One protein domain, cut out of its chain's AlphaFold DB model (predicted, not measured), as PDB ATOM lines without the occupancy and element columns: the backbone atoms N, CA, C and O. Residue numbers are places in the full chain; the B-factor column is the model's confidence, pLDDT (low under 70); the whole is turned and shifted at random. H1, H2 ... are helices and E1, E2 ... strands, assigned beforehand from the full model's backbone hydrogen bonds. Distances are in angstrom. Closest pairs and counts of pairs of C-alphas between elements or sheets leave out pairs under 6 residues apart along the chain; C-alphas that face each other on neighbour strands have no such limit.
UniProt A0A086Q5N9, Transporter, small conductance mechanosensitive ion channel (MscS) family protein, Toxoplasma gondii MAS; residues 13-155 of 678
ATOM      1  N   PRO A  13     -48.741  61.036  29.735       75.38
ATOM      2  CA  PRO A  13     -49.311  59.695  29.911       75.38
ATOM      3  C   PRO A  13     -50.630  59.481  29.151       75.38
ATOM      4  O   PRO A  13     -50.873  58.383  28.653       75.38
ATOM      5  N   THR A  14     -51.462  60.515  28.996       74.44
ATOM      6  CA  THR A  14     -52.717  60.438  28.233       74.44
ATOM      7  C   THR A  14     -52.451  60.308  26.732       74.44
ATOM      8  O   THR A  14     -53.095  59.499  26.062       74.44
ATOM      9  N   LEU A  15     -51.463  61.041  26.203       71.31
ATOM     10  CA  LEU A  15     -51.026  60.925  24.806       71.31
ATOM     11  C   LEU A  15     -50.399  59.550  24.521       71.31
ATOM     12  O   LEU A  15     -50.714  58.919  23.510       71.31
ATOM     13  N   LEU A  16     -49.563  59.049  25.437       75.44
ATOM     14  CA  LEU A  16     -48.957  57.718  25.339       75.44
ATOM     15  C   LEU A  16     -50.023  56.610  25.390       75.44
ATOM     16  O   LEU A  16     -49.960  55.664  24.602       75.44
ATOM     17  N   GLY A  17     -51.040  56.760  26.244       79.56
ATOM     18  CA  GLY A  17     -52.206  55.875  26.295       79.56
ATOM     19  C   GLY A  17     -52.992  55.847  24.978       79.56
ATOM     20  O   GLY A  17     -53.286  54.764  24.472       79.56
ATOM     21  N   ARG A  18     -53.259  57.014  24.367       77.62
ATOM     22  CA  ARG A  18     -53.890  57.106  23.032       77.62
ATOM     23  C   ARG A  18     -53.047  56.416  21.952       77.62
ATOM     24  O   ARG A  18     -53.594  55.654  21.156       77.62
ATOM     25  N   GLY A  19     -51.725  56.608  21.961       75.19
ATOM     26  CA  GLY A  19     -50.800  55.935  21.039       75.19
ATOM     27  C   GLY A  19     -50.763  54.408  21.211       75.19
ATOM     28  O   GLY A  19     -50.809  53.674  20.223       75.19
ATOM     29  N   GLY A  20     -50.747  53.916  22.452       81.94
ATOM     30  CA  GLY A  20     -50.816  52.481  22.756       81.94
ATOM     31  C   GLY A  20     -52.151  51.844  22.354       81.94
ATOM     32  O   GLY A  20     -52.175  50.730  21.831       81.94
ATOM     33  N   LEU A  21     -53.259  52.570  22.523       83.12
ATOM     34  CA  LEU A  21     -54.598  52.127  22.133       83.12
ATOM     35  C   LEU A  21     -54.770  52.101  20.599       83.12
ATOM     36  O   LEU A  21     -55.318  51.138  20.063       83.12
ATOM     37  N   ALA A  22     -54.201  53.076  19.879       79.81
ATOM     38  CA  ALA A  22     -54.087  53.029  18.418       79.81
ATOM     39  C   ALA A  22     -53.269  51.809  17.945       79.81
ATOM     40  O   ALA A  22     -53.698  51.083  17.047       79.81
ATOM     41  N   PHE A  23     -52.123  51.536  18.580       83.94
ATOM     42  CA  PHE A  23     -51.277  50.375  18.276       83.94
ATOM     43  C   PHE A  23     -51.992  49.035  18.534       83.94
ATOM     44  O   PHE A  23     -51.896  48.114  17.719       83.94
ATOM     45  N   PHE A  24     -52.772  48.937  19.615       87.12
ATOM     46  CA  PHE A  24     -53.606  47.768  19.900       87.12
ATOM     47  C   PHE A  24     -54.640  47.521  18.790       87.12
ATOM     48  O   PHE A  24     -54.726  46.405  18.272       87.12
ATOM     49  N   TYR A  25     -55.364  48.554  18.347       86.06
ATOM     50  CA  TYR A  25     -56.311  48.406  17.239       86.06
ATOM     51  C   TYR A  25     -55.635  48.063  15.903       86.06
ATOM     52  O   TYR A  25     -56.172  47.248  15.151       86.06
ATOM     53  N   VAL A  26     -54.450  48.615  15.617       86.94
ATOM     54  CA  VAL A  26     -53.629  48.239  14.448       86.94
ATOM     55  C   VAL A  26     -53.311  46.738  14.460       86.94
ATOM     56  O   VAL A  26     -53.465  46.067  13.437       86.94
ATOM     57  N   ILE A  27     -52.946  46.180  15.620       89.12
ATOM     58  CA  ILE A  27     -52.733  44.734  15.787       89.12
ATOM     59  C   ILE A  27     -54.036  43.951  15.575       89.12
ATOM     60  O   ILE A  27     -54.035  42.973  14.826       89.12
ATOM     61  N   CYS A  28     -55.154  44.374  16.173       90.81
ATOM     62  CA  CYS A  28     -56.448  43.704  15.996       90.81
ATOM     63  C   CYS A  28     -56.899  43.675  14.526       90.81
ATOM     64  O   CYS A  28     -57.346  42.631  14.048       90.81
ATOM     65  N   ILE A  29     -56.724  44.778  13.791       90.25
ATOM     66  CA  ILE A  29     -57.030  44.859  12.356       90.25
ATOM     67  C   ILE A  29     -56.083  43.964  11.549       90.25
ATOM     68  O   ILE A  29     -56.552  43.204  10.704       90.25
ATOM     69  N   ASN A  30     -54.779  43.959  11.842       91.88
ATOM     70  CA  ASN A  30     -53.830  43.049  11.189       91.88
ATOM     71  C   ASN A  30     -54.203  41.567  11.400       91.88
ATOM     72  O   ASN A  30     -54.115  40.781  10.455       91.88
ATOM     73  N   ILE A  31     -54.671  41.187  12.596       92.50
ATOM     74  CA  ILE A  31     -55.148  39.826  12.909       92.50
ATOM     75  C   ILE A  31     -56.468  39.510  12.186       92.50
ATOM     76  O   ILE A  31     -56.617  38.413  11.646       92.50
ATOM     77  N   ALA A  32     -57.413  40.453  12.123       93.31
ATOM     78  CA  ALA A  32     -58.659  40.277  11.375       93.31
ATOM     79  C   ALA A  32     -58.390  40.091   9.871       93.31
ATOM     80  O   ALA A  32     -58.908  39.155   9.264       93.31
ATOM     81  N   LEU A  33     -57.499  40.905   9.294       92.38
ATOM     82  CA  LEU A  33     -57.027  40.754   7.917       92.38
ATOM     83  C   LEU A  33     -56.315  39.412   7.705       92.38
ATOM     84  O   LEU A  33     -56.536  38.763   6.685       92.38
ATOM     85  N   TRP A  34     -55.506  38.951   8.665       93.25
ATOM     86  CA  TRP A  34     -54.844  37.645   8.588       93.25
ATOM     87  C   TRP A  34     -55.864  36.501   8.511       93.25
ATOM     88  O   TRP A  34     -55.754  35.633   7.644       93.25
ATOM     89  N   LEU A  35     -56.906  36.540   9.353       93.31
ATOM     90  CA  LEU A  35     -58.023  35.592   9.294       93.31
ATOM     91  C   LEU A  35     -58.752  35.660   7.943       93.31
ATOM     92  O   LEU A  35     -59.041  34.614   7.362       93.31
ATOM     93  N   SER A  36     -58.997  36.858   7.402       91.94
ATOM     94  CA  SER A  36     -59.610  37.032   6.077       91.94
ATOM     95  C   SER A  36     -58.753  36.447   4.948       91.94
ATOM     96  O   SER A  36     -59.291  35.770   4.073       91.94
ATOM     97  N   PHE A  37     -57.429  36.628   4.979       91.25
ATOM     98  CA  PHE A  37     -56.513  36.019   4.005       91.25
ATOM     99  C   PHE A  37     -56.420  34.492   4.157       91.25
ATOM    100  O   PHE A  37     -56.331  33.790   3.150       91.25
ATOM    101  N   MET A  38     -56.506  33.950   5.377       89.81
ATOM    102  CA  MET A  38     -56.579  32.498   5.608       89.81
ATOM    103  C   MET A  38     -57.934  31.891   5.198       89.81
ATOM    104  O   MET A  38     -57.978  30.747   4.745       89.81
ATOM    105  N   PHE A  39     -59.031  32.646   5.284       89.69
ATOM    106  CA  PHE A  39     -60.322  32.232   4.729       89.69
ATOM    107  C   PHE A  39     -60.323  32.286   3.195       89.69
ATOM    108  O   PHE A  39     -60.730  31.320   2.550       89.69
ATOM    109  N   LEU A  40     -59.788  33.359   2.599       88.75
ATOM    110  CA  LEU A  40     -59.595  33.465   1.148       88.75
ATOM    111  C   LEU A  40     -58.736  32.310   0.619       88.75
ATOM    112  O   LEU A  40     -59.104  31.686  -0.373       88.75
ATOM    113  N   ARG A  41     -57.647  31.969   1.319       86.81
ATOM    114  CA  ARG A  41     -56.833  30.775   1.056       86.81
ATOM    115  C   ARG A  41     -57.693  29.509   1.009       86.81
ATOM    116  O   ARG A  41     -57.620  28.772   0.032       86.81
ATOM    117  N   TRP A  42     -58.522  29.257   2.024       86.12
ATOM    118  CA  TRP A  42     -59.396  28.076   2.063       86.12
ATOM    119  C   TRP A  42     -60.378  28.025   0.879       86.12
ATOM    120  O   TRP A  42     -60.520  26.974   0.253       86.12
ATOM    121  N   VAL A  43     -60.985  29.160   0.515       85.94
ATOM    122  CA  VAL A  43     -61.864  29.268  -0.665       85.94
ATOM    123  C   VAL A  43     -61.095  29.009  -1.967       85.94
ATOM    124  O   VAL A  43     -61.590  28.283  -2.829       85.94
ATOM    125  N   VAL A  44     -59.873  29.535  -2.107       83.06
ATOM    126  CA  VAL A  44     -59.010  29.294  -3.277       83.06
ATOM    127  C   VAL A  44     -58.615  27.821  -3.380       83.06
ATOM    128  O   VAL A  44     -58.749  27.254  -4.461       83.06
ATOM    129  N   ILE A  45     -58.205  27.170  -2.284       77.50
ATOM    130  CA  ILE A  45     -57.912  25.724  -2.269       77.50
ATOM    131  C   ILE A  45     -59.141  24.934  -2.733       77.50
ATOM    132  O   ILE A  45     -59.023  24.087  -3.615       77.50
ATOM    133  N   LEU A  46     -60.323  25.224  -2.176       77.00
ATOM    134  CA  LEU A  46     -61.560  24.507  -2.497       77.00
ATOM    135  C   LEU A  46     -61.980  24.701  -3.967       77.00
ATOM    136  O   LEU A  46     -62.390  23.744  -4.622       77.00
ATOM    137  N   GLY A  47     -61.825  25.913  -4.508       74.31
ATOM    138  CA  GLY A  47     -62.065  26.203  -5.923       74.31
ATOM    139  C   GLY A  47     -61.067  25.513  -6.860       74.31
ATOM    140  O   GLY A  47     -61.470  24.907  -7.852       74.31
ATOM    141  N   VAL A  48     -59.771  25.545  -6.531       67.81
ATOM    142  CA  VAL A  48     -58.702  24.910  -7.325       67.81
ATOM    143  C   VAL A  48     -58.820  23.381  -7.307       67.81
ATOM    144  O   VAL A  48     -58.666  22.760  -8.361       67.81
ATOM    145  N   LEU A  49     -59.180  22.773  -6.169       63.81
ATOM    146  CA  LEU A  49     -59.469  21.334  -6.093       63.81
ATOM    147  C   LEU A  49     -60.617  20.932  -7.024       63.81
ATOM    148  O   LEU A  49     -60.491  19.950  -7.754       63.81
ATOM    149  N   ASN A  50     -61.703  21.707  -7.029       64.81
ATOM    150  CA  ASN A  50     -62.892  21.405  -7.826       64.81
ATOM    151  C   ASN A  50     -62.729  21.706  -9.329       64.81
ATOM    152  O   ASN A  50     -63.442  21.110 -10.131       64.81
ATOM    153  N   PHE A  51     -61.826  22.616  -9.722       58.50
ATOM    154  CA  PHE A  51     -61.718  23.095 -11.112       58.50
ATOM    155  C   PHE A  51     -60.425  22.692 -11.847       58.50
ATOM    156  O   PHE A  51     -60.426  22.625 -13.072       58.50
ATOM    157  N   VAL A  52     -59.314  22.428 -11.142       54.28
ATOM    158  CA  VAL A  52     -57.971  22.275 -11.759       54.28
ATOM    159  C   VAL A  52     -57.274  20.957 -11.393       54.28
ATOM    160  O   VAL A  52     -56.533  20.396 -12.209       54.28
ATOM    161  N   CYS A  53     -57.503  20.424 -10.188       50.44
ATOM    162  CA  CYS A  53     -56.724  19.295  -9.658       50.44
ATOM    163  C   CYS A  53     -56.929  17.938 -10.361       50.44
ATOM    164  O   CYS A  53     -56.179  17.008 -10.070       50.44
ATOM    165  N   TYR A  54     -57.869  17.803 -11.305       50.38
ATOM    166  CA  TYR A  54     -58.013  16.559 -12.079       50.38
ATOM    167  C   TYR A  54     -56.995  16.424 -13.231       50.38
ATOM    168  O   TYR A  54     -56.663  15.305 -13.630       50.38
ATOM    169  N   GLU A  55     -56.456  17.538 -13.745       51.50
ATOM    170  CA  GLU A  55     -55.506  17.524 -14.873       51.50
ATOM    171  C   GLU A  55     -54.087  17.965 -14.486       51.50
ATOM    172  O   GLU A  55     -53.110  17.308 -14.860       51.50
ATOM    173  N   MET A  56     -53.942  19.042 -13.706       56.69
ATOM    174  CA  MET A  56     -52.629  19.639 -13.414       56.69
ATOM    175  C   MET A  56     -52.041  19.149 -12.085       56.69
ATOM    176  O   MET A  56     -52.008  19.842 -11.066       56.69
ATOM    177  N   GLN A  57     -51.488  17.935 -12.132       56.88
ATOM    178  CA  GLN A  57     -50.723  17.323 -11.034       56.88
ATOM    179  C   GLN A  57     -49.570  18.218 -10.536       56.88
ATOM    180  O   GLN A  57     -49.306  18.289  -9.338       56.88
ATOM    181  N   SER A  58     -48.920  18.953 -11.445       57.06
ATOM    182  CA  SER A  58     -47.858  19.918 -11.131       57.06
ATOM    183  C   SER A  58     -48.348  21.129 -10.337       57.06
ATOM    184  O   SER A  58     -47.654  21.564  -9.422       57.06
ATOM    185  N   ALA A  59     -49.536  21.653 -10.658       59.62
ATOM    186  CA  ALA A  59     -50.144  22.750  -9.911       59.62
ATOM    187  C   ALA A  59     -50.498  22.299  -8.489       59.62
ATOM    188  O   ALA A  59     -50.180  22.997  -7.536       59.62
ATOM    189  N   THR A  60     -51.048  21.091  -8.340       65.19
ATOM    190  CA  THR A  60     -51.390  20.514  -7.026       65.19
ATOM    191  C   THR A  60     -50.153  20.391  -6.122       65.19
ATOM    192  O   THR A  60     -50.189  20.816  -4.968       65.19
ATOM    193  N   ALA A  61     -49.037  19.892  -6.667       63.69
ATOM    194  CA  ALA A  61     -47.751  19.824  -5.971       63.69
ATOM    195  C   ALA A  61     -47.239  21.216  -5.553       63.69
ATOM    196  O   ALA A  61     -47.005  21.459  -4.370       63.69
ATOM    197  N   PHE A  62     -47.135  22.142  -6.513       66.38
ATOM    198  CA  PHE A  62     -46.656  23.514  -6.302       66.38
ATOM    199  C   PHE A  62     -47.507  24.291  -5.289       66.38
ATOM    200  O   PHE A  62     -46.966  24.999  -4.443       66.38
ATOM    201  N   THR A  63     -48.835  24.137  -5.331       66.69
ATOM    202  CA  THR A  63     -49.725  24.695  -4.310       66.69
ATOM    203  C   THR A  63     -49.384  24.102  -2.946       66.69
ATOM    204  O   THR A  63     -49.115  24.865  -2.030       66.69
ATOM    205  N   SER A  64     -49.312  22.774  -2.801       67.50
ATOM    206  CA  SER A  64     -49.143  22.136  -1.484       67.50
ATOM    207  C   SER A  64     -47.870  22.520  -0.709       67.50
ATOM    208  O   SER A  64     -47.899  22.501   0.520       67.50
ATOM    209  N   THR A  65     -46.778  22.887  -1.390       67.19
ATOM    210  CA  THR A  65     -45.492  23.233  -0.751       67.19
ATOM    211  C   THR A  65     -45.314  24.729  -0.482       67.19
ATOM    212  O   THR A  65     -44.617  25.103   0.461       67.19
ATOM    213  N   ILE A  66     -45.937  25.591  -1.292       72.94
ATOM    214  CA  ILE A  66     -45.754  27.055  -1.250       72.94
ATOM    215  C   ILE A  66     -46.961  27.767  -0.596       72.94
ATOM    216  O   ILE A  66     -46.856  28.910  -0.137       72.94
ATOM    217  N   ASP A  67     -48.098  27.082  -0.480       75.62
ATOM    218  CA  ASP A  67     -49.257  27.496   0.308       75.62
ATOM    219  C   ASP A  67     -49.137  26.969   1.758       75.62
ATOM    220  O   ASP A  67     -49.542  25.843   2.064       75.62
ATOM    221  N   PRO A  68     -48.582  27.771   2.688       79.25
ATOM    222  CA  PRO A  68     -49.225  29.037   3.056       79.25
ATOM    223  C   PRO A  68     -48.392  30.303   2.823       79.25
ATOM    224  O   PRO A  68     -48.918  31.409   2.968       79.25
ATOM    225  N   ASP A  69     -47.094  30.175   2.550       87.50
ATOM    226  CA  ASP A  69     -46.150  31.287   2.695       87.50
ATOM    227  C   ASP A  69     -46.387  32.415   1.675       87.50
ATOM    228  O   ASP A  69     -46.211  33.585   2.025       87.50
ATOM    229  N   ILE A  70     -46.905  32.116   0.473       87.25
ATOM    230  CA  ILE A  70     -47.385  33.159  -0.459       87.25
ATOM    231  C   ILE A  70     -48.504  34.006   0.166       87.25
ATOM    232  O   ILE A  70     -48.442  35.235   0.099       87.25
ATOM    233  N   PHE A  71     -49.504  33.396   0.812       89.88
ATOM    234  CA  PHE A  71     -50.609  34.147   1.420       89.88
ATOM    235  C   PHE A  71     -50.134  35.003   2.599       89.88
ATOM    236  O   PHE A  71     -50.632  36.116   2.767       89.88
ATOM    237  N   TYR A  72     -49.143  34.545   3.373       91.12
ATOM    238  CA  TYR A  72     -48.527  35.377   4.412       91.12
ATOM    239  C   TYR A  72     -47.750  36.565   3.829       91.12
ATOM    240  O   TYR A  72     -47.849  37.667   4.368       91.12
ATOM    241  N   VAL A  73     -47.010  36.380   2.727       92.25
ATOM    242  CA  VAL A  73     -46.313  37.488   2.051       92.25
ATOM    243  C   VAL A  73     -47.318  38.515   1.521       92.25
ATOM    244  O   VAL A  73     -47.208  39.688   1.880       92.25
ATOM    245  N   ILE A  74     -48.342  38.087   0.772       91.62
ATOM    246  CA  ILE A  74     -49.382  38.984   0.231       91.62
ATOM    247  C   ILE A  74     -50.101  39.736   1.364       91.62
ATOM    248  O   ILE A  74     -50.227  40.956   1.288       91.62
ATOM    249  N   TRP A  75     -50.505  39.044   2.436       94.12
ATOM    250  CA  TRP A  75     -51.110  39.672   3.618       94.12
ATOM    251  C   TRP A  75     -50.188  40.725   4.254       94.12
ATOM    252  O   TRP A  75     -50.629  41.842   4.518       94.12
ATOM    253  N   SER A  76     -48.901  40.415   4.451       93.25
ATOM    254  CA  SER A  76     -47.958  41.355   5.079       93.25
ATOM    255  C   SER A  76     -47.706  42.612   4.232       93.25
ATOM    256  O   SER A  76     -47.649  43.717   4.776       93.25
ATOM    257  N   ILE A  77     -47.649  42.469   2.902       92.88
ATOM    258  CA  ILE A  77     -47.552  43.593   1.957       92.88
ATOM    259  C   ILE A  77     -48.852  44.410   1.964       92.88
ATOM    260  O   ILE A  77     -48.801  45.639   2.023       92.88
ATOM    261  N   PHE A  78     -50.015  43.748   1.964       93.00
ATOM    262  CA  PHE A  78     -51.317  44.410   2.041       93.00
ATOM    263  C   PHE A  78     -51.459  45.242   3.321       93.00
ATOM    264  O   PHE A  78     -51.847  46.406   3.243       93.00
ATOM    265  N   CYS A  79     -51.084  44.698   4.484       90.75
ATOM    266  CA  CYS A  79     -51.070  45.438   5.747       90.75
ATOM    267  C   CYS A  79     -50.160  46.673   5.673       90.75
ATOM    268  O   CYS A  79     -50.586  47.760   6.057       90.75
ATOM    269  N   TYR A  80     -48.940  46.548   5.142       90.38
ATOM    270  CA  TYR A  80     -48.036  47.694   4.989       90.38
ATOM    271  C   TYR A  80     -48.630  48.799   4.098       90.38
ATOM    272  O   TYR A  80     -48.636  49.959   4.503       90.38
ATOM    273  N   ILE A  81     -49.193  48.447   2.935       89.56
ATOM    274  CA  ILE A  81     -49.838  49.408   2.021       89.56
ATOM    275  C   ILE A  81     -51.081  50.044   2.666       89.56
ATOM    276  O   ILE A  81     -51.286  51.251   2.548       89.56
ATOM    277  N   LEU A  82     -51.892  49.258   3.382       88.94
ATOM    278  CA  LEU A  82     -53.081  49.744   4.084       88.94
ATOM    279  C   LEU A  82     -52.720  50.778   5.154       88.94
ATOM    280  O   LEU A  82     -53.381  51.811   5.236       88.94
ATOM    281  N   TRP A  83     -51.664  50.547   5.940       85.56
ATOM    282  CA  TRP A  83     -51.216  51.526   6.934       85.56
ATOM    283  C   TRP A  83     -50.548  52.747   6.294       85.56
ATOM    284  O   TRP A  83     -50.819  53.861   6.741       85.56
ATOM    285  N   LEU A  84     -49.772  52.557   5.220       83.44
ATOM    286  CA  LEU A  84     -49.135  53.641   4.462       83.44
ATOM    287  C   LEU A  84     -50.158  54.634   3.892       83.44
ATOM    288  O   LEU A  84     -49.996  55.844   4.028       83.44
ATOM    289  N   ASN A  85     -51.247  54.121   3.316       83.75
ATOM    290  CA  ASN A  85     -52.318  54.930   2.728       83.75
ATOM    291  C   ASN A  85     -53.286  55.530   3.769       83.75
ATOM    292  O   ASN A  85     -54.119  56.360   3.413       83.75
ATOM    293  N   ASN A  86     -53.223  55.096   5.033       81.19
ATOM    294  CA  ASN A  86     -54.158  55.488   6.095       81.19
ATOM    295  C   ASN A  86     -53.536  56.442   7.137       81.19
ATOM    296  O   ASN A  86     -54.245  56.891   8.041       81.19
ATOM    297  N   SER A  87     -52.239  56.764   7.036       75.69
ATOM    298  CA  SER A  87     -51.600  57.783   7.879       75.69
ATOM    299  C   SER A  87     -51.747  59.183   7.285       75.69
ATOM    300  O   SER A  87     -51.246  59.439   6.190       75.69
ATOM    301  N   GLU A  88     -52.331  60.113   8.035       72.25
ATOM    302  CA  GLU A  88     -52.381  61.532   7.666       72.25
ATOM    303  C   GLU A  88     -51.798  62.412   8.782       72.25
ATOM    304  O   GLU A  88     -51.848  62.076   9.970       72.25
ATOM    305  N   ARG A  89     -51.196  63.543   8.393       65.50
ATOM    306  CA  ARG A  89     -50.708  64.568   9.329       65.50
ATOM    307  C   ARG A  89     -51.886  65.420   9.785       65.50
ATOM    308  O   ARG A  89     -52.680  65.856   8.956       65.50
ATOM    309  N   THR A  90     -51.979  65.704  11.081       62.38
ATOM    310  CA  THR A  90     -52.839  66.795  11.557       62.38
ATOM    311  C   THR A  90     -52.119  68.141  11.410       62.38
ATOM    312  O   THR A  90     -50.898  68.194  11.264       62.38
ATOM    313  N   ASN A  91     -52.871  69.239  11.520       59.91
ATOM    314  CA  ASN A  91     -52.309  70.582  11.708       59.91
ATOM    315  C   ASN A  91     -51.904  70.857  13.176       59.91
ATOM    316  O   ASN A  91     -51.549  71.985  13.506       59.91
ATOM    317  N   LEU A  92     -52.001  69.859  14.066       61.16
ATOM    318  CA  LEU A  92     -51.600  69.961  15.466       61.16
ATOM    319  C   LEU A  92     -50.158  69.483  15.621       61.16
ATOM    320  O   LEU A  92     -49.739  68.475  15.043       61.16
ATOM    321  N   VAL A  93     -49.395  70.218  16.421       64.25
ATOM    322  CA  VAL A  93     -47.955  70.029  16.562       64.25
ATOM    323  C   VAL A  93     -47.600  70.053  18.041       64.25
ATOM    324  O   VAL A  93     -47.906  71.013  18.745       64.25
ATOM    325  N   LEU A  94     -46.970  68.981  18.509       62.03
ATOM    326  CA  LEU A  94     -46.494  68.847  19.874       62.03
ATOM    327  C   LEU A  94     -45.169  69.608  19.996       62.03
ATOM    328  O   LEU A  94     -44.212  69.309  19.281       62.03
ATOM    329  N   VAL A  95     -45.117  70.573  20.910       60.50
ATOM    330  CA  VAL A  95     -43.892  71.285  21.287       60.50
ATOM    331  C   VAL A  95     -43.575  70.909  22.727       60.50
ATOM    332  O   VAL A  95     -44.398  71.117  23.619       60.50
ATOM    333  N   ALA A  96     -42.407  70.319  22.971       60.41
ATOM    334  CA  ALA A  96     -42.028  69.917  24.318       60.41
ATOM    335  C   ALA A  96     -41.565  71.133  25.141       60.41
ATOM    336  O   ALA A  96     -40.653  71.856  24.754       60.41
ATOM    337  N   ASN A  97     -42.119  71.321  26.343       55.38
ATOM    338  CA  ASN A  97     -41.846  72.484  27.212       55.38
ATOM    339  C   ASN A  97     -40.391  72.555  27.767       55.38
ATOM    340  O   ASN A  97     -40.082  73.352  28.646       55.38
ATOM    341  N   LYS A  98     -39.485  71.676  27.308       53.81
ATOM    342  CA  LYS A  98     -38.060  71.619  27.707       53.81
ATOM    343  C   LYS A  98     -37.087  71.338  26.554       53.81
ATOM    344  O   LYS A  98     -35.880  71.401  26.763       53.81
ATOM    345  N   THR A  99     -37.580  71.051  25.350       52.34
ATOM    346  CA  THR A  99     -36.768  70.862  24.140       52.34
ATOM    347  C   THR A  99     -37.514  71.465  22.959       52.34
ATOM    348  O   THR A  99     -38.697  71.203  22.775       52.34
ATOM    349  N   ALA A 100     -36.830  72.240  22.114       51.09
ATOM    350  CA  ALA A 100     -37.413  72.824  20.899       51.09
ATOM    351  C   ALA A 100     -37.631  71.777  19.780       51.09
ATOM    352  O   ALA A 100     -37.429  72.056  18.599       51.09
ATOM    353  N   GLU A 101     -38.002  70.552  20.155       54.31
ATOM    354  CA  GLU A 101     -38.351  69.473  19.245       54.31
ATOM    355  C   GLU A 101     -39.850  69.548  18.938       54.31
ATOM    356  O   GLU A 101     -40.698  69.590  19.833       54.31
ATOM    357  N   VAL A 102     -40.156  69.612  17.646       61.84
ATOM    358  CA  VAL A 102     -41.462  69.996  17.109       61.84
ATOM    359  C   VAL A 102     -42.040  68.784  16.380       61.84
ATOM    360  O   VAL A 102     -41.766  68.567  15.198       61.84
ATOM    361  N   GLN A 103     -42.795  67.944  17.094       63.66
ATOM    362  CA  GLN A 103     -43.327  66.691  16.547       63.66
ATOM    363  C   GLN A 103     -44.774  66.866  16.051       63.66
ATOM    364  O   GLN A 103     -45.661  67.152  16.854       63.66
ATOM    365  N   PRO A 104     -45.075  66.662  14.753       67.31
ATOM    366  CA  PRO A 104     -46.451  66.712  14.265       67.31
ATOM    367  C   PRO A 104     -47.261  65.535  14.822       67.31
ATOM    368  O   PRO A 104     -46.785  64.393  14.823       67.31
ATOM    369  N   LEU A 105     -48.503  65.790  15.247       64.38
ATOM    370  CA  LEU A 105     -49.418  64.710  15.600       64.38
ATOM    371  C   LEU A 105     -49.955  64.081  14.311       64.38
ATOM    372  O   LEU A 105     -50.471  64.765  13.419       64.38
ATOM    373  N   MET A 106     -49.851  62.763  14.235       65.19
ATOM    374  CA  MET A 106     -50.440  61.953  13.178       65.19
ATOM    375  C   MET A 106     -51.809  61.443  13.627       65.19
ATOM    376  O   MET A 106     -52.070  61.316  14.825       65.19
ATOM    377  N   PHE A 107     -52.665  61.107  12.668       64.81
ATOM    378  CA  PHE A 107     -53.878  60.334  12.919       64.81
ATOM    379  C   PHE A 107     -54.020  59.207  11.890       64.81
ATOM    380  O   PHE A 107     -53.398  59.216  10.823       64.81
ATOM    381  N   LEU A 108     -54.827  58.209  12.241       67.81
ATOM    382  CA  LEU A 108     -55.198  57.106  11.358       67.81
ATOM    383  C   LEU A 108     -56.599  57.394  10.830       67.81
ATOM    384  O   LEU A 108     -57.534  57.511  11.620       67.81
ATOM    385  N   ARG A 109     -56.767  57.470   9.509       64.56
ATOM    386  CA  ARG A 109     -58.033  57.894   8.881       64.56
ATOM    387  C   ARG A 109     -59.230  56.996   9.246       64.56
ATOM    388  O   ARG A 109     -60.337  57.507   9.387       64.56
ATOM    389  N   PHE A 110     -59.002  55.708   9.528       60.28
ATOM    390  CA  PHE A 110     -59.983  54.785  10.136       60.28
ATOM    391  C   PHE A 110     -60.492  55.156  11.548       60.28
ATOM    392  O   PHE A 110     -61.582  54.721  11.909       60.28
ATOM    393  N   PHE A 111     -59.740  55.916  12.351       62.66
ATOM    394  CA  PHE A 111     -60.058  56.223  13.761       62.66
ATOM    395  C   PHE A 111     -60.455  57.687  14.007       62.66
ATOM    396  O   PHE A 111     -60.633  58.091  15.154       62.66
ATOM    397  N   GLY A 112     -60.609  58.481  12.944       60.94
ATOM    398  CA  GLY A 112     -60.951  59.897  13.054       60.94
ATOM    399  C   GLY A 112     -59.823  60.752  13.641       60.94
ATOM    400  O   GLY A 112     -58.670  60.332  13.733       60.94
ATOM    401  N   LYS A 113     -60.155  61.992  14.009       63.19
ATOM    402  CA  LYS A 113     -59.188  62.972  14.542       63.19
ATOM    403  C   LYS A 113     -58.937  62.803  16.046       63.19
ATOM    404  O   LYS A 113     -57.986  63.376  16.571       63.19
ATOM    405  N   ASP A 114     -59.773  62.014  16.716       61.06
ATOM    406  CA  ASP A 114     -59.814  61.869  18.175       61.06
ATOM    407  C   ASP A 114     -58.684  60.968  18.707       61.06
ATOM    408  O   ASP A 114     -58.197  61.159  19.824       61.06
ATOM    409  N   LEU A 115     -58.194  60.035  17.878       64.25
ATOM    410  CA  LEU A 115     -56.931  59.322  18.094       64.25
ATOM    411  C   LEU A 115     -55.794  60.023  17.335       64.25
ATOM    412  O   LEU A 115     -55.273  59.521  16.337       64.25
ATOM    413  N   SER A 116     -55.397  61.186  17.845       67.12
ATOM    414  CA  SER A 116     -54.133  61.837  17.499       67.12
ATOM    415  C   SER A 116     -52.985  61.279  18.358       67.12
ATOM    416  O   SER A 116     -53.138  61.051  19.561       67.12
ATOM    417  N   PHE A 117     -51.835  61.004  17.736       70.06
ATOM    418  CA  PHE A 117     -50.694  60.335  18.378       70.06
ATOM    419  C   PHE A 117     -49.341  60.800  17.794       70.06
ATOM    420  O   PHE A 117     -49.297  61.306  16.669       70.06
ATOM    421  N   PRO A 118     -48.220  60.669  18.534       73.25
ATOM    422  CA  PRO A 118     -46.922  61.181  18.094       73.25
ATOM    423  C   PRO A 118     -46.328  60.363  16.940       73.25
ATOM    424  O   PRO A 118     -46.522  59.146  16.840       73.25
ATOM    425  N   ALA A 119     -45.537  61.027  16.093       74.06
ATOM    426  CA  ALA A 119     -44.910  60.423  14.915       74.06
ATOM    427  C   ALA A 119     -44.067  59.168  15.235       74.06
ATOM    428  O   ALA A 119     -44.046  58.228  14.438       74.06
ATOM    429  N   SER A 120     -43.439  59.103  16.415       75.69
ATOM    430  CA  SER A 120     -42.654  57.945  16.874       75.69
ATOM    431  C   SER A 120     -43.477  56.652  16.957       75.69
ATOM    432  O   SER A 120     -43.000  55.592  16.556       75.69
ATOM    433  N   SER A 121     -44.738  56.712  17.405       75.81
ATOM    434  CA  SER A 121     -45.616  55.530  17.438       75.81
ATOM    435  C   SER A 121     -45.944  55.028  16.027       75.81
ATOM    436  O   SER A 121     -46.078  53.824  15.813       75.81
ATOM    437  N   LEU A 122     -46.003  55.931  15.043       79.44
ATOM    438  CA  LEU A 122     -46.215  55.579  13.636       79.44
ATOM    439  C   LEU A 122     -44.967  54.939  13.011       79.44
ATOM    440  O   LEU A 122     -45.073  53.937  12.305       79.44
ATOM    441  N   GLN A 123     -43.778  55.451  13.338       83.44
ATOM    442  CA  GLN A 123     -42.507  54.831  12.950       83.44
ATOM    443  C   GLN A 123     -42.388  53.397  13.492       83.44
ATOM    444  O   GLN A 123     -41.978  52.505  12.751       83.44
ATOM    445  N   ILE A 124     -42.819  53.149  14.736       85.25
ATOM    446  CA  ILE A 124     -42.876  51.798  15.321       85.25
ATOM    447  C   ILE A 124     -43.842  50.899  14.532       85.25
ATOM    448  O   ILE A 124     -43.471  49.779  14.185       85.25
ATOM    449  N   ILE A 125     -45.036  51.385  14.169       85.81
ATOM    450  CA  ILE A 125     -45.994  50.632  13.334       85.81
ATOM    451  C   ILE A 125     -45.374  50.250  11.979       85.81
ATOM    452  O   ILE A 125     -45.456  49.087  11.575       85.81
ATOM    453  N   TYR A 126     -44.717  51.183  11.282       87.88
ATOM    454  CA  TYR A 126     -44.052  50.875  10.011       87.88
ATOM    455  C   TYR A 126     -42.878  49.911  10.174       87.88
ATOM    456  O   TYR A 126     -42.779  48.963   9.394       87.88
ATOM    457  N   LEU A 127     -42.044  50.078  11.203       90.75
ATOM    458  CA  LEU A 127     -40.945  49.158  11.488       90.75
ATOM    459  C   LEU A 127     -41.461  47.736  11.763       90.75
ATOM    460  O   LEU A 127     -40.938  46.778  11.195       90.75
ATOM    461  N   CYS A 128     -42.534  47.588  12.547       89.56
ATOM    462  CA  CYS A 128     -43.185  46.298  12.776       89.56
ATOM    463  C   CYS A 128     -43.729  45.679  11.476       89.56
ATOM    464  O   CYS A 128     -43.503  44.493  11.233       89.56
ATOM    465  N   ASN A 129     -44.394  46.458  10.615       90.12
ATOM    466  CA  ASN A 129     -44.897  45.964   9.326       90.12
ATOM    467  C   ASN A 129     -43.755  45.537   8.378       90.12
ATOM    468  O   ASN A 129     -43.845  44.481   7.749       90.12
ATOM    469  N   ILE A 130     -42.650  46.290   8.324       91.88
ATOM    470  CA  ILE A 130     -41.451  45.937   7.540       91.88
ATOM    471  C   ILE A 130     -40.804  44.653   8.080       91.88
ATOM    472  O   ILE A 130     -40.489  43.749   7.305       91.88
ATOM    473  N   VAL A 131     -40.666  44.515   9.404       93.62
ATOM    474  CA  VAL A 131     -40.159  43.285  10.036       93.62
ATOM    475  C   VAL A 131     -41.075  42.091   9.740       93.62
ATOM    476  O   VAL A 131     -40.568  41.005   9.456       93.62
ATOM    477  N   MET A 132     -42.402  42.268   9.719       90.44
ATOM    478  CA  MET A 132     -43.324  41.209   9.290       90.44
ATOM    479  C   MET A 132     -43.081  40.788   7.833       90.44
ATOM    480  O   MET A 132     -42.970  39.589   7.589       90.44
ATOM    481  N   ILE A 133     -42.910  41.729   6.895       93.50
ATOM    482  CA  ILE A 133     -42.579  41.422   5.486       93.50
ATOM    483  C   ILE A 133     -41.240  40.674   5.371       93.50
ATOM    484  O   ILE A 133     -41.134  39.700   4.626       93.50
ATOM    485  N   ILE A 134     -40.214  41.072   6.129       94.12
ATOM    486  CA  ILE A 134     -38.914  40.378   6.138       94.12
ATOM    487  C   ILE A 134     -39.070  38.942   6.669       94.12
ATOM    488  O   ILE A 134     -38.490  38.005   6.114       94.12
ATOM    489  N   LEU A 135     -39.876  38.736   7.713       92.25
ATOM    490  CA  LEU A 135     -40.115  37.416   8.303       92.25
ATOM    491  C   LEU A 135     -40.959  36.493   7.407       92.25
ATOM    492  O   LEU A 135     -40.663  35.295   7.353       92.25
ATOM    493  N   THR A 136     -41.962  37.015   6.693       92.81
ATOM    494  CA  THR A 136     -42.763  36.242   5.721       92.81
ATOM    495  C   THR A 136     -41.957  35.935   4.460       92.81
ATOM    496  O   THR A 136     -41.937  34.784   4.025       92.81
ATOM    497  N   CYS A 137     -41.190  36.897   3.937       92.31
ATOM    498  CA  CYS A 137     -40.272  36.680   2.816       92.31
ATOM    499  C   CYS A 137     -39.200  35.627   3.151       92.31
ATOM    500  O   CYS A 137     -38.996  34.685   2.387       92.31
ATOM    501  N   ARG A 138     -38.584  35.691   4.341       93.75
ATOM    502  CA  ARG A 138     -37.622  34.674   4.810       93.75
ATOM    503  C   ARG A 138     -38.244  33.274   4.919       93.75
ATOM    504  O   ARG A 138     -37.552  32.289   4.669       93.75
ATOM    505  N   ARG A 139     -39.526  33.169   5.295       89.06
ATOM    506  CA  ARG A 139     -40.258  31.890   5.289       89.06
ATOM    507  C   ARG A 139     -40.459  31.371   3.868       89.06
ATOM    508  O   ARG A 139     -40.008  30.265   3.586       89.06
ATOM    509  N   LEU A 140     -41.003  32.202   2.977       88.94
ATOM    510  CA  LEU A 140     -41.210  31.860   1.568       88.94
ATOM    511  C   LEU A 140     -39.905  31.427   0.884       88.94
ATOM    512  O   LEU A 140     -39.893  30.417   0.191       88.94
ATOM    513  N   LEU A 141     -38.792  32.125   1.127       89.19
ATOM    514  CA  LEU A 141     -37.473  31.738   0.612       89.19
ATOM    515  C   LEU A 141     -36.998  30.386   1.167       89.19
ATOM    516  O   LEU A 141     -36.405  29.608   0.423       89.19
ATOM    517  N   ARG A 142     -37.279  30.063   2.439       86.44
ATOM    518  CA  ARG A 142     -36.944  28.750   3.020       86.44
ATOM    519  C   ARG A 142     -37.820  27.629   2.448       86.44
ATOM    520  O   ARG A 142     -37.271  26.579   2.129       86.44
ATOM    521  N   SER A 143     -39.128  27.848   2.287       83.00
ATOM    522  CA  SER A 143     -40.037  26.914   1.593       83.00
ATOM    523  C   SER A 143     -39.572  26.685   0.149       83.00
ATOM    524  O   SER A 143     -39.321  25.548  -0.245       83.00
ATOM    525  N   LEU A 144     -39.325  27.760  -0.609       84.19
ATOM    526  CA  LEU A 144     -38.860  27.695  -1.994       84.19
ATOM    527  C   LEU A 144     -37.511  26.971  -2.125       84.19
ATOM    528  O   LEU A 144     -37.345  26.160  -3.034       84.19
ATOM    529  N   MET A 145     -36.561  27.216  -1.216       83.12
ATOM    530  CA  MET A 145     -35.273  26.517  -1.206       83.12
ATOM    531  C   MET A 145     -35.445  25.015  -0.935       83.12
ATOM    532  O   MET A 145     -34.813  24.209  -1.615       83.12
ATOM    533  N   ILE A 146     -36.320  24.631   0.003       80.75
ATOM    534  CA  ILE A 146     -36.641  23.221   0.281       80.75
ATOM    535  C   ILE A 146     -37.329  22.583  -0.933       80.75
ATOM    536  O   ILE A 146     -36.910  21.515  -1.362       80.75
ATOM    537  N   PHE A 147     -38.298  23.252  -1.559       75.88
ATOM    538  CA  PHE A 147     -38.986  22.759  -2.756       75.88
ATOM    539  C   PHE A 147     -38.043  22.587  -3.961       75.88
ATOM    540  O   PHE A 147     -38.101  21.578  -4.664       75.88
ATOM    541  N   VAL A 148     -37.125  23.532  -4.193       76.88
ATOM    542  CA  VAL A 148     -36.095  23.414  -5.241       76.88
ATOM    543  C   VAL A 148     -35.095  22.298  -4.916       76.88
ATOM    544  O   VAL A 148     -34.687  21.573  -5.825       76.88
ATOM    545  N   PHE A 149     -34.739  22.110  -3.642       71.69
ATOM    546  CA  PHE A 149     -33.885  21.010  -3.187       71.69
ATOM    547  C   PHE A 149     -34.562  19.641  -3.357       71.69
ATOM    548  O   PHE A 149     -33.954  18.743  -3.933       71.69
ATOM    549  N   GLU A 150     -35.835  19.499  -2.972       68.75
ATOM    550  CA  GLU A 150     -36.655  18.307  -3.230       68.75
ATOM    551  C   GLU A 150     -36.706  17.995  -4.732       68.75
ATOM    552  O   GLU A 150     -36.357  16.890  -5.146       68.75
ATOM    553  N   LEU A 151     -37.059  18.974  -5.577       67.56
ATOM    554  CA  LEU A 151     -37.077  18.818  -7.040       67.56
ATOM    555  C   LEU A 151     -35.701  18.476  -7.638       67.56
ATOM    556  O   LEU A 151     -35.638  17.870  -8.712       67.56
ATOM    557  N   GLY A 152     -34.610  18.874  -6.978       64.38
ATOM    558  CA  GLY A 152     -33.241  18.493  -7.319       64.38
ATOM    559  C   GLY A 152     -32.933  17.045  -6.939       64.38
ATOM    560  O   GLY A 152     -32.524  16.263  -7.795       64.38
ATOM    561  N   PHE A 153     -33.200  16.657  -5.693       60.50
ATOM    562  CA  PHE A 153     -33.005  15.296  -5.183       60.50
ATOM    563  C   PHE A 153     -33.835  14.265  -5.971       60.50
ATOM    564  O   PHE A 153     -33.328  13.231  -6.406       60.50
ATOM    565  N   LEU A 154     -35.090  14.599  -6.275       59.91
ATOM    566  CA  LEU A 154     -36.010  13.777  -7.068       59.91
ATOM    567  C   LEU A 154     -35.644  13.695  -8.560       59.91
ATOM    568  O   LEU A 154     -36.217  12.881  -9.284       59.91
ATOM    569  N   MET A 155     -34.670  14.481  -9.027       50.91
ATOM    570  CA  MET A 155     -34.051  14.297 -10.344       50.91
ATOM    571  C   MET A 155     -33.026  13.147 -10.350       50.91
ATOM    572  O   MET A 155     -32.764  12.584 -11.409       50.91
TER     573      MET A 155
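What this domain is: This is residues 13 to 155 of the 678 residues of the protein "Transporter, small conductance mechanosensitive ion channel (MscS) family protein" of Toxoplasma gondii MAS (UniProt A0A086Q5N9). A small, strongly twisted sheet of three strands, E1, E2 and E3, sits at one end of a long rod of helices, and the short helix H2 lies toward the other end. The long helices H1 and H4 come nearest to each other beside the sheet and spread apart away from it; H3 lies between them and runs against both, in an up-and-down bundle of H1, H3 and H4. The end of H4, residues 148 to 155, sticks out free. The printed part has 143 residues, with four named helices and three named strands in the order H1 H2 H3 E1 E2 E3 H4; the sheet order is E1 E2 E3, all antiparallel, and the class is mostly helix. The whole is loose, with a radius of gyration of the C-alphas of 21.0 A, and spans 69 by 30 by 21 A.

Where its parts are: Start in the sheet at C-alpha 87, (-51.600, 57.783, 7.879), where E1, residues 87 to 96, begins; it bends by 78 degrees at residue 91. E2 is residues 99 to 108, 26.3 A long, and E3 is residues 116 to 118. Directly after it, H4 runs from residue 119 to 155, 53.7 A, ending at (-34.051, 14.297, -10.344). Go back to C-alpha 13 at (-49.311, 59.695, 29.911) for H1, residues 13 to 51, 56.4 A. H2 is residues 57 to 66, and H3, residues 69 to 84, is 22.6 A long.

How they stand to each other: Look first at the meander E1 E2 E3, each strand the antiparallel neighbour of the one before. Between E1 and E2, a hairpin, N 94 and O 103 are 2.8 A apart, within hydrogen-bond range; between E2 and E3, also a hairpin, N 106 and O 117 are 2.9 A apart. H1 only grazes the sheet, with residues 15 to 26, and H4 only grazes it, with residues 119 to 122. H3 touches H4 at a shallow tilt of 19 degrees, opposite ways; the closest C-alphas, Asp 69 and Leu 140, are 5.1 A apart. H3 touches H1 at a steep tilt of 39 degrees, opposite ways, with C-alphas 37 and 75 closest at 6.5 A. H1 and H4 only just touch, with 3 pairs of C-alphas within 8 A, the closest Gly 19 and Ser 121 at 6.3 A. H2 touches H4, with C-alphas 66 and 143 closest at 6.4 A, and is apart from the three strands. In H1, H2 and H3 every O i to N i+4 pair is within hydrogen-bond range; in H4, 32 of 33 are.

The domain as a whole: The C-alphas farthest apart, Glu 55 and Lys 98, are 71.0 A from each other. The printed part has no cut, and no link is long. The mean pLDDT of the printed part is 76.5; look for values under 70 at residues 48 to 65, 89 to 116 and 150 to 155.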